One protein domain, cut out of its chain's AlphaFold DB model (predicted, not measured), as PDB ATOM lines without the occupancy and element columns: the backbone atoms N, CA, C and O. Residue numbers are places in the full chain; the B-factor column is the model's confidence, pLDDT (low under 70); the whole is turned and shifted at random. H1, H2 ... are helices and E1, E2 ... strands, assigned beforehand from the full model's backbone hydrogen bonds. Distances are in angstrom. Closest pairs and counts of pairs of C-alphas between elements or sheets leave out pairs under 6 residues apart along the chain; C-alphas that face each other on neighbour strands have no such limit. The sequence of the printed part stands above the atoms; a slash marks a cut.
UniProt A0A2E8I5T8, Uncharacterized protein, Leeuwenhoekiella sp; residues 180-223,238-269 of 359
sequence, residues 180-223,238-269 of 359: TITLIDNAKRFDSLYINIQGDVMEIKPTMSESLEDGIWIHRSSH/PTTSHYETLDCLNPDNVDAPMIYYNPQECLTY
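Overview. This is residues 180 to 223 and 238 to 269 of the 359 residues of an uncharacterized protein of Leeuwenhoekiella sp (UniProt A0A2E8I5T8). A small sheet of three strands, E1, E4 and E5, stands next to a two-stranded hairpin, E2 and E3, with the short helix H2 packed on the hairpin and the short helix H1 where E5 ends. Loops make much of the rest, and residues 259 to 260 of the long H1 to H2 link pair with E2. The printed part has 76 residues, with five named strands, then two named helices; the three-stranded sheet, E1 - E4 - E5, is antiparallel, as is the hairpin. The class is mixed, with under half of the residues in named elements; the whole is compact, with a radius of gyration of the C-alphas of 12.1 A and spans of 34 by 33 by 21 A.

Arrangement. Start at E1, residues 180 to 184, an edge strand antiparallel to the inner strand E4, residues 215 to 220; look for N 182 and O 217, 2.9 A apart. E2, residues 193 to 197, forms an antiparallel hairpin with E3, residues 200 to 204, where N 195 and O 202 are 3.0 A apart. The closest C-alphas of E1 and E3 are those of Leu 183 and Ile 204, 6.4 A apart. E5, residues 239 to 243, is antiparallel to E4, with N 218 and O 241 2.9 A apart. H1, residues 245 to 248, only grazes that sheet. H2, residues 263 to 267, is not on it; its closest C-alpha pair with E2 is Cys 266 and Asn 196, 5.6 A. In H2 every O i to N i+4 pair is within hydrogen-bond range; H1 is too short for one.

Along the chain. Find C-alpha 180 at (-36.929, -38.515, -9.519); from there E1 runs 12.6 A. E2 spans 13.2 A, E3 12.7 A, E4 15.9 A and E5 13.3 A. H2 ends at C-alpha 267, (-44.889, -53.852, -1.493).

Size, cuts and confidence. The C-alphas farthest apart, those of Glu 210 and Thr 268, are 34.6 A apart. Residues 224 to 237 are not printed, and C-alphas 223 and 238 are 8.3 A apart across the cut. The link from H1 to H2 is long. Look for pLDDT under 70 at residues 198 to 199, 220 to 223, 238 to 239 and 269.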
ATOM      1  N   THR A 180     -38.139 -37.697  -9.543       74.00
ATOM      2  CA  THR A 180     -36.929 -38.515  -9.519       74.00
ATOM      3  C   THR A 180     -36.465 -38.625  -8.077       74.00
ATOM      4  O   THR A 180     -36.374 -37.610  -7.387       74.00
ATOM      5  N   ILE A 181     -36.184 -39.844  -7.624       81.31
ATOM      6  CA  ILE A 181     -35.669 -40.106  -6.278       81.31
ATOM      7  C   ILE A 181     -34.231 -40.584  -6.401       81.31
ATOM      8  O   ILE A 181     -33.961 -41.553  -7.111       81.31
ATOM      9  N   THR A 182     -33.328 -39.913  -5.698       86.69
ATOM     10  CA  THR A 182     -31.898 -40.218  -5.692       86.69
ATOM     11  C   THR A 182     -31.439 -40.448  -4.259       86.69
ATOM     12  O   THR A 182     -31.638 -39.590  -3.402       86.69
ATOM     13  N   LEU A 183     -30.797 -41.586  -3.999       90.06
ATOM     14  CA  LEU A 183     -30.085 -41.837  -2.748       90.06
ATOM     15  C   LEU A 183     -28.641 -41.360  -2.908       90.06
ATOM     16  O   LEU A 183     -27.883 -41.952  -3.679       90.06
ATOM     17  N   ILE A 184     -28.277 -40.298  -2.192       91.62
ATOM     18  CA  ILE A 184     -26.892 -39.846  -2.073       91.62
ATOM     19  C   ILE A 184     -26.286 -40.489  -0.829       91.62
ATOM     20  O   ILE A 184     -26.781 -40.306   0.279       91.62
ATOM     21  N   ASP A 185     -25.231 -41.272  -1.021       91.19
ATOM     22  CA  ASP A 185     -24.524 -41.963   0.057       91.19
ATOM     23  C   ASP A 185     -23.016 -41.919  -0.199       91.19
ATOM     24  O   ASP A 185     -22.401 -42.851  -0.726       91.19
ATOM     25  N   ASN A 186     -22.404 -40.790   0.155       87.31
ATOM     26  CA  ASN A 186     -20.976 -40.559  -0.040       87.31
ATOM     27  C   ASN A 186     -20.123 -41.455   0.867       87.31
ATOM     28  O   ASN A 186     -18.979 -41.771   0.533       87.31
ATOM     29  N   ALA A 187     -20.683 -41.897   1.996       88.94
ATOM     30  CA  ALA A 187     -20.035 -42.803   2.936       88.94
ATOM     31  C   ALA A 187     -20.183 -44.296   2.574       88.94
ATOM     32  O   ALA A 187     -19.549 -45.125   3.232       88.94
ATOM     33  N   LYS A 188     -20.967 -44.644   1.540       88.44
ATOM     34  CA  LYS A 188     -21.234 -46.028   1.089       88.44
ATOM     35  C   LYS A 188     -21.735 -46.944   2.212       88.44
ATOM     36  O   LYS A 188     -21.233 -48.053   2.402       88.44
ATOM     37  N   ARG A 189     -22.681 -46.447   3.000       87.12
ATOM     38  CA  ARG A 189     -23.310 -47.148   4.123       87.12
ATOM     39  C   ARG A 189     -24.479 -48.037   3.705       87.12
ATOM     40  O   ARG A 189     -24.794 -48.973   4.434       87.12
ATOM     41  N   PHE A 190     -25.119 -47.741   2.581       88.12
ATOM     42  CA  PHE A 190     -26.361 -48.370   2.155       88.12
ATOM     43  C   PHE A 190     -26.194 -49.069   0.804       88.12
ATOM     44  O   PHE A 190     -25.512 -48.578  -0.095       88.12
ATOM     45  N   ASP A 191     -26.855 -50.217   0.666       89.50
ATOM     46  CA  ASP A 191     -27.066 -50.883  -0.620       89.50
ATOM     47  C   ASP A 191     -28.295 -50.281  -1.334       89.50
ATOM     48  O   ASP A 191     -28.823 -49.242  -0.932       89.50
ATOM     49  N   SER A 192     -28.767 -50.917  -2.410       89.19
ATOM     50  CA  SER A 192     -30.037 -50.543  -3.042       89.19
ATOM     51  C   SER A 192     -31.187 -50.574  -2.030       89.19
ATOM     52  O   SER A 192     -31.424 -51.592  -1.376       89.19
ATOM     53  N   LEU A 193     -31.933 -49.475  -1.959       90.31
ATOM     54  CA  LEU A 193     -33.156 -49.352  -1.166       90.31
ATOM     55  C   LEU A 193     -34.374 -49.350  -2.090       90.31
ATOM     56  O   LEU A 193     -34.250 -49.233  -3.308       90.31
ATOM     57  N   TYR A 194     -35.565 -49.490  -1.523       87.94
ATOM     58  CA  TYR A 194     -36.806 -49.617  -2.274       87.94
ATOM     59  C   TYR A 194     -37.854 -48.651  -1.744       87.94
ATOM     60  O   TYR A 194     -37.990 -48.479  -0.538       87.94
ATOM     61  N   ILE A 195     -38.632 -48.058  -2.644       83.94
ATOM     62  CA  ILE A 195     -39.766 -47.199  -2.298       83.94
ATOM     63  C   ILE A 195     -41.025 -47.671  -3.014       83.94
ATOM     64  O   ILE A 195     -40.963 -48.139  -4.152       83.94
ATOM     65  N   ASN A 196     -42.163 -47.572  -2.330       77.31
ATOM     66  CA  ASN A 196     -43.456 -47.942  -2.880       77.31
ATOM     67  C   ASN A 196     -44.187 -46.682  -3.324       77.31
ATOM     68  O   ASN A 196     -44.547 -45.832  -2.507       77.31
ATOM     69  N   ILE A 197     -44.431 -46.582  -4.623       74.50
ATOM     70  CA  ILE A 197     -45.150 -45.474  -5.234       74.50
ATOM     71  C   ILE A 197     -46.409 -46.050  -5.863       74.50
ATOM     72  O   ILE A 197     -46.351 -46.751  -6.865       74.50
ATOM     73  N   GLN A 198     -47.565 -45.748  -5.269       64.94
ATOM     74  CA  GLN A 198     -48.878 -46.183  -5.771       64.94
ATOM     75  C   GLN A 198     -49.014 -47.706  -6.002       64.94
ATOM     76  O   GLN A 198     -49.807 -48.135  -6.835       64.94
ATOM     77  N   GLY A 199     -48.290 -48.529  -5.237       59.69
ATOM     78  CA  GLY A 199     -48.298 -49.989  -5.359       59.69
ATOM     79  C   GLY A 199     -47.164 -50.556  -6.212       59.69
ATOM     80  O   GLY A 199     -46.952 -51.768  -6.181       59.69
ATOM     81  N   ASP A 200     -46.407 -49.705  -6.908       70.38
ATOM     82  CA  ASP A 200     -45.225 -50.102  -7.664       70.38
ATOM     83  C   ASP A 200     -43.964 -49.940  -6.813       70.38
ATOM     84  O   ASP A 200     -43.694 -48.889  -6.225       70.38
ATOM     85  N   VAL A 201     -43.174 -51.010  -6.749       73.62
ATOM     86  CA  VAL A 201     -41.905 -51.037  -6.019       73.62
ATOM     87  C   VAL A 201     -40.794 -50.558  -6.941       73.62
ATOM     88  O   VAL A 201     -40.482 -51.206  -7.941       73.62
ATOM     89  N   MET A 202     -40.170 -49.442  -6.581       79.94
ATOM     90  CA  MET A 202     -39.036 -48.869  -7.298       79.94
ATOM     91  C   MET A 202     -37.736 -49.086  -6.527       79.94
ATOM     92  O   MET A 202     -37.671 -48.817  -5.330       79.94
ATOM     93  N   GLU A 203     -36.696 -49.548  -7.224       86.75
ATOM     94  CA  GLU A 203     -35.332 -49.646  -6.694       86.75
ATOM     95  C   GLU A 203     -34.638 -48.277  -6.777       86.75
ATOM     96  O   GLU A 203     -34.589 -47.655  -7.840       86.75
ATOM     97  N   ILE A 204     -34.060 -47.831  -5.665       87.06
ATOM     98  CA  ILE A 204     -33.244 -46.625  -5.548       87.06
ATOM     99  C   ILE A 204     -31.799 -47.066  -5.314       87.06
ATOM    100  O   ILE A 204     -31.458 -47.606  -4.260       87.06
ATOM    101  N   LYS A 205     -30.935 -46.826  -6.303       88.31
ATOM    102  CA  LYS A 205     -29.517 -47.192  -6.218       88.31
ATOM    103  C   LYS A 205     -28.706 -46.089  -5.531       88.31
ATOM    104  O   LYS A 205     -28.862 -44.922  -5.905       88.31
ATOM    105  N   PRO A 206     -27.821 -46.434  -4.578       90.06
ATOM    106  CA  PRO A 206     -26.950 -45.459  -3.939       90.06
ATOM    107  C   PRO A 206     -25.999 -44.850  -4.970       90.06
ATOM    108  O   PRO A 206     -25.389 -45.548  -5.783       90.06
ATOM    109  N   THR A 207     -25.888 -43.528  -4.942       87.38
ATOM    110  CA  THR A 207     -25.029 -42.738  -5.826       87.38
ATOM    111  C   THR A 207     -24.163 -41.812  -4.974       87.38
ATOM    112  O   THR A 207     -24.575 -41.378  -3.904       87.38
ATOM    113  N   MET A 208     -22.950 -41.503  -5.429       84.06
ATOM    114  CA  MET A 208     -22.087 -40.523  -4.764       84.06
ATOM    115  C   MET A 208     -22.176 -39.178  -5.480       84.06
ATOM    116  O   MET A 208     -22.267 -39.139  -6.708       84.06
ATOM    117  N   SER A 209     -22.095 -38.083  -4.730       81.12
ATOM    118  CA  SER A 209     -22.070 -36.730  -5.275       81.12
ATOM    119  C   SER A 209     -21.180 -35.826  -4.431       81.12
ATOM    120  O   SER A 209     -21.349 -35.724  -3.224       81.12
ATOM    121  N   GLU A 210     -20.259 -35.113  -5.075       79.81
ATOM    122  CA  GLU A 210     -19.398 -34.138  -4.391       79.81
ATOM    123  C   GLU A 210     -20.155 -32.866  -3.980       79.81
ATOM    124  O   GLU A 210     -19.684 -32.108  -3.135       79.81
ATOM    125  N   SER A 211     -21.320 -32.612  -4.584       78.50
ATOM    126  CA  SER A 211     -22.084 -31.376  -4.395       78.50
ATOM    127  C   SER A 211     -23.306 -31.526  -3.492       78.50
ATOM    128  O   SER A 211     -23.903 -30.514  -3.132       78.50
ATOM    129  N   LEU A 212     -23.727 -32.757  -3.189       81.06
ATOM    130  CA  LEU A 212     -24.924 -33.042  -2.397       81.06
ATOM    131  C   LEU A 212     -24.543 -33.819  -1.139       81.06
ATOM    132  O   LEU A 212     -23.695 -34.711  -1.180       81.06
ATOM    133  N   GLU A 213     -25.195 -33.485  -0.032       89.00
ATOM    134  CA  GLU A 213     -25.057 -34.221   1.220       89.00
ATOM    135  C   GLU A 213     -25.781 -35.574   1.177       89.00
ATOM    136  O   GLU A 213     -26.680 -35.795   0.354       89.00
ATOM    137  N   ASP A 214     -25.365 -36.475   2.072       89.94
ATOM    138  CA  ASP A 214     -25.960 -37.804   2.219       89.94
ATOM    139  C   ASP A 214     -27.453 -37.689   2.559       89.94
ATOM    140  O   ASP A 214     -27.859 -36.891   3.405       89.94
ATOM    141  N   GLY A 215     -28.283 -38.499   1.909       91.38
ATOM    142  CA  GLY A 215     -29.727 -38.477   2.110       91.38
ATOM    143  C   GLY A 215     -30.524 -38.893   0.882       91.38
ATOM    144  O   GLY A 215     -29.982 -39.187  -0.188       91.38
ATOM    145  N   ILE A 216     -31.843 -38.886   1.040       89.56
ATOM    146  CA  ILE A 216     -32.800 -39.090  -0.041       89.56
ATOM    147  C   ILE A 216     -33.198 -37.735  -0.612       89.56
ATOM    148  O   ILE A 216     -33.778 -36.887   0.066       89.56
ATOM    149  N   TRP A 217     -32.913 -37.558  -1.895       85.44
ATOM    150  CA  TRP A 217     -33.285 -36.384  -2.664       85.44
ATOM    151  C   TRP A 217     -34.475 -36.713  -3.553       85.44
ATOM    152  O   TRP A 217     -34.409 -37.615  -4.389       85.44
ATOM    153  N   ILE A 218     -35.564 -35.965  -3.391       83.12
ATOM    154  CA  ILE A 218     -36.741 -36.048  -4.252       83.12
ATOM    155  C   ILE A 218     -36.787 -34.790  -5.107       83.12
ATOM    156  O   ILE A 218     -37.070 -33.691  -4.627       83.12
ATOM    157  N   HIS A 219     -36.525 -34.963  -6.397       73.06
ATOM    158  CA  HIS A 219     -36.656 -33.915  -7.394       73.06
ATOM    159  C   HIS A 219     -38.004 -34.042  -8.070       73.06
ATOM    160  O   HIS A 219     -38.276 -35.021  -8.759       73.06
ATOM    161  N   ARG A 220     -38.847 -33.035  -7.917       64.81
ATOM    162  CA  ARG A 220     -40.114 -32.957  -8.623       64.81
ATOM    163  C   ARG A 220     -39.941 -32.112  -9.875       64.81
ATOM    164  O   ARG A 220     -39.635 -30.923  -9.780       64.81
ATOM    165  N   SER A 221     -40.153 -32.707 -11.044       56.22
ATOM    166  CA  SER A 221     -40.175 -31.945 -12.290       56.22
ATOM    167  C   SER A 221     -41.486 -31.159 -12.383       56.22
ATOM    168  O   SER A 221     -42.561 -31.656 -12.045       56.22
ATOM    169  N   SER A 222     -41.426 -29.908 -12.839       44.97
ATOM    170  CA  SER A 222     -42.606 -29.044 -13.015       44.97
ATOM    171  C   SER A 222     -43.430 -29.381 -14.260       44.97
ATOM    172  O   SER A 222     -44.204 -28.553 -14.737       44.97
ATOM    173  N   HIS A 223     -43.280 -30.583 -14.808       40.81
ATOM    174  CA  HIS A 223     -43.957 -30.989 -16.028       40.81
ATOM    175  C   HIS A 223     -45.124 -31.909 -15.686       40.81
ATOM    176  O   HIS A 223     -44.991 -33.127 -15.649       40.81
ATOM    177  N   PRO A 238     -40.609 -26.309 -10.065       55.44
ATOM    178  CA  PRO A 238     -39.791 -27.471  -9.731       55.44
ATOM    179  C   PRO A 238     -39.330 -27.368  -8.275       55.44
ATOM    180  O   PRO A 238     -38.773 -26.352  -7.862       55.44
ATOM    181  N   THR A 239     -39.555 -28.425  -7.499       64.06
ATOM    182  CA  THR A 239     -39.187 -28.470  -6.080       64.06
ATOM    183  C   THR A 239     -38.227 -29.613  -5.833       64.06
ATOM    184  O   THR A 239     -38.452 -30.732  -6.297       64.06
ATOM    185  N   THR A 240     -37.188 -29.336  -5.059       76.50
ATOM    186  CA  THR A 240     -36.263 -30.346  -4.558       76.50
ATOM    187  C   THR A 240     -36.433 -30.428  -3.051       76.50
ATOM    188  O   THR A 240     -36.360 -29.405  -2.372       76.50
ATOM    189  N   SER A 241     -36.657 -31.635  -2.545       84.50
ATOM    190  CA  SER A 241     -36.756 -31.922  -1.116       84.50
ATOM    191  C   SER A 241     -35.663 -32.910  -0.730       84.50
ATOM    192  O   SER A 241     -35.398 -33.858  -1.472       84.50
ATOM    193  N   HIS A 242     -35.034 -32.670   0.414       90.94
ATOM    194  CA  HIS A 242     -34.010 -33.532   0.991       90.94
ATOM    195  C   HIS A 242     -34.505 -34.081   2.326       90.94
ATOM    196  O   HIS A 242     -35.173 -33.374   3.080       90.94
ATOM    197  N   TYR A 243     -34.191 -35.349   2.566       91.19
ATOM    198  CA  TYR A 243     -34.515 -36.076   3.782       91.19
ATOM    199  C   TYR A 243     -33.312 -36.914   4.203       91.19
ATOM    200  O   TYR A 243     -32.626 -37.495   3.355       91.19
ATOM    201  N   GLU A 244     -33.077 -37.042   5.506       92.00
ATOM    202  CA  GLU A 244     -32.063 -37.969   5.995       92.00
ATOM    203  C   GLU A 244     -32.479 -39.420   5.703       92.00
ATOM    204  O   GLU A 244     -33.635 -39.813   5.871       92.00
ATOM    205  N   THR A 245     -31.527 -40.253   5.271       89.19
ATOM    206  CA  THR A 245     -31.812 -41.655   4.911       89.19
ATOM    207  C   THR A 245     -32.367 -42.452   6.093       89.19
ATOM    208  O   THR A 245     -33.241 -43.293   5.911       89.19
ATOM    209  N   LEU A 246     -31.883 -42.180   7.312       89.38
ATOM    210  CA  LEU A 246     -32.353 -42.853   8.527       89.38
ATOM    211  C   LEU A 246     -33.787 -42.458   8.890       89.38
ATOM    212  O   LEU A 246     -34.552 -43.314   9.327       89.38
ATOM    213  N   ASP A 247     -34.165 -41.205   8.645       88.50
ATOM    214  CA  ASP A 247     -35.530 -40.724   8.857       88.50
ATOM    215  C   ASP A 247     -36.514 -41.386   7.892       88.50
ATOM    216  O   ASP A 247     -37.609 -41.763   8.295       88.50
ATOM    217  N   CYS A 248     -36.097 -41.605   6.643       85.62
ATOM    218  CA  CYS A 248     -36.889 -42.314   5.636       85.62
ATOM    219  C   CYS A 248     -37.059 -43.813   5.949       85.62
ATOM    220  O   CYS A 248     -37.993 -44.450   5.470       85.62
ATOM    221  N   LEU A 249     -36.141 -44.401   6.722       84.31
ATOM    222  CA  LEU A 249     -36.206 -45.798   7.166       84.31
ATOM    223  C   LEU A 249     -37.029 -45.973   8.451       84.31
ATOM    224  O   LEU A 249     -37.293 -47.105   8.853       84.31
ATOM    225  N   ASN A 250     -37.397 -44.877   9.119       78.19
ATOM    226  CA  ASN A 250     -38.150 -44.918  10.361       78.19
ATOM    227  C   ASN A 250     -39.665 -44.949  10.071       78.19
ATOM    228  O   ASN A 250     -40.205 -43.943   9.610       78.19
ATOM    229  N   PRO A 251     -40.378 -46.047  10.383       71.38
ATOM    230  CA  PRO A 251     -41.815 -46.153  10.122       71.38
ATOM    231  C   PRO A 251     -42.661 -45.181  10.958       71.38
ATOM    232  O   PRO A 251     -43.792 -44.882  10.582       71.38
ATOM    233  N   ASP A 252     -42.124 -44.670  12.070       70.50
ATOM    234  CA  ASP A 252     -42.823 -43.720  12.941       70.50
ATOM    235  C   ASP A 252     -42.709 -42.266  12.441       70.50
ATOM    236  O   ASP A 252     -43.389 -41.375  12.959       70.50
ATOM    237  N   ASN A 253     -41.857 -42.002  11.442       74.44
ATOM    238  CA  ASN A 253     -41.659 -40.666  10.893       74.44
ATOM    239  C   ASN A 253     -42.634 -40.392   9.739       74.44
ATOM    240  O   ASN A 253     -42.411 -40.781   8.597       74.44
ATOM    241  N   VAL A 254     -43.717 -39.680  10.051       70.88
ATOM    242  CA  VAL A 254     -44.774 -39.333   9.084       70.88
ATOM    243  C   VAL A 254     -44.338 -38.224   8.115       70.88
ATOM    244  O   VAL A 254     -44.930 -38.072   7.045       70.88
ATOM    245  N   ASP A 255     -43.303 -37.458   8.463       71.50
ATOM    246  CA  ASP A 255     -42.856 -36.294   7.692       71.50
ATOM    247  C   ASP A 255     -41.865 -36.661   6.569       71.50
ATOM    248  O   ASP A 255     -41.609 -35.842   5.680       71.50
ATOM    249  N   ALA A 256     -41.334 -37.889   6.575       78.81
ATOM    250  CA  ALA A 256     -40.377 -38.398   5.594       78.81
ATOM    251  C   ALA A 256     -40.987 -39.497   4.693       78.81
ATOM    252  O   ALA A 256     -41.864 -40.253   5.114       78.81
ATOM    253  N   PRO A 257     -40.534 -39.619   3.432       81.50
ATOM    254  CA  PRO A 257     -40.945 -40.709   2.553       81.50
ATOM    255  C   PRO A 257     -40.389 -42.045   3.060       81.50
ATOM    256  O   PRO A 257     -39.182 -42.195   3.234       81.50
ATOM    257  N   MET A 258     -41.260 -43.036   3.242       85.06
ATOM    258  CA  MET A 258     -40.851 -44.341   3.758       85.06
ATOM    259  C   MET A 258     -40.129 -45.178   2.691       85.06
ATOM    260  O   MET A 258     -40.659 -45.407   1.599       85.06
ATOM    261  N   ILE A 259     -38.933 -45.658   3.025       88.19
ATOM    262  CA  ILE A 259     -38.106 -46.536   2.190       88.19
ATOM    263  C   ILE A 259     -37.798 -47.844   2.924       88.19
ATOM    264  O   ILE A 259     -37.882 -47.931   4.144       88.19
ATOM    265  N   TYR A 260     -37.428 -48.873   2.168       88.62
ATOM    266  CA  TYR A 260     -37.294 -50.242   2.658       88.62
ATOM    267  C   TYR A 260     -36.029 -50.904   2.128       88.62
ATOM    268  O   TYR A 260     -35.570 -50.606   1.026       88.62
ATOM    269  N   TYR A 261     -35.505 -51.876   2.870       88.25
ATOM    270  CA  TYR A 261     -34.369 -52.683   2.420       88.25
ATOM    271  C   TYR A 261     -34.773 -53.775   1.425       88.25
ATOM    272  O   TYR A 261     -33.950 -54.229   0.633       88.25
ATOM    273  N   ASN A 262     -36.033 -54.220   1.461       85.31
ATOM    274  CA  ASN A 262     -36.510 -55.348   0.668       85.31
ATOM    275  C   ASN A 262     -37.704 -54.950  -0.221       85.31
ATOM    276  O   ASN A 262     -38.671 -54.371   0.281       85.31
ATOM    277  N   PRO A 263     -37.718 -55.325  -1.516       82.50
ATOM    278  CA  PRO A 263     -38.849 -55.050  -2.398       82.50
ATOM    279  C   PRO A 263     -40.167 -55.674  -1.918       82.50
ATOM    280  O   PRO A 263     -41.235 -55.107  -2.131       82.50
ATOM    281  N   GLN A 264     -40.124 -56.831  -1.250       75.56
ATOM    282  CA  GLN A 264     -41.335 -57.487  -0.751       75.56
ATOM    283  C   GLN A 264     -41.937 -56.747   0.450       75.56
ATOM    284  O   GLN A 264     -43.157 -56.653   0.551       75.56
ATOM    285  N   GLU A 265     -41.084 -56.228   1.334       79.00
ATOM    286  CA  GLU A 265     -41.475 -55.414   2.491       79.00
ATOM    287  C   GLU A 265     -42.068 -54.078   2.033       79.00
ATOM    288  O   GLU A 265     -43.121 -53.660   2.512       79.00
ATOM    289  N   CYS A 266     -41.435 -53.490   1.017       81.50
ATOM    290  CA  CYS A 266     -41.877 -52.291   0.327       81.50
ATOM    291  C   CYS A 266     -43.288 -52.442  -0.260       81.50
ATOM    292  O   CYS A 266     -44.158 -51.598  -0.042       81.50
ATOM    293  N   LEU A 267     -43.566 -53.565  -0.932       74.94
ATOM    294  CA  LEU A 267     -44.889 -53.852  -1.493       74.94
ATOM    295  C   LEU A 267     -45.982 -53.938  -0.415       74.94
ATOM    296  O   LEU A 267     -47.132 -53.576  -0.662       74.94
ATOM    297  N   THR A 268     -45.638 -54.437   0.772       71.06
ATOM    298  CA  THR A 268     -46.580 -54.625   1.885       71.06
ATOM    299  C   THR A 268     -46.599 -53.460   2.868       71.06
ATOM    300  O   THR A 268     -47.295 -53.552   3.873       71.06
ATOM    301  N   TYR A 269     -45.865 -52.379   2.599       67.50
ATOM    302  CA  TYR A 269     -45.657 -51.253   3.512       67.50
ATOM    303  C   TYR A 269     -45.148 -51.654   4.913       67.50
ATOM    304  O   TYR A 269     -45.476 -51.007   5.901       67.50
TER     305      TYR A 269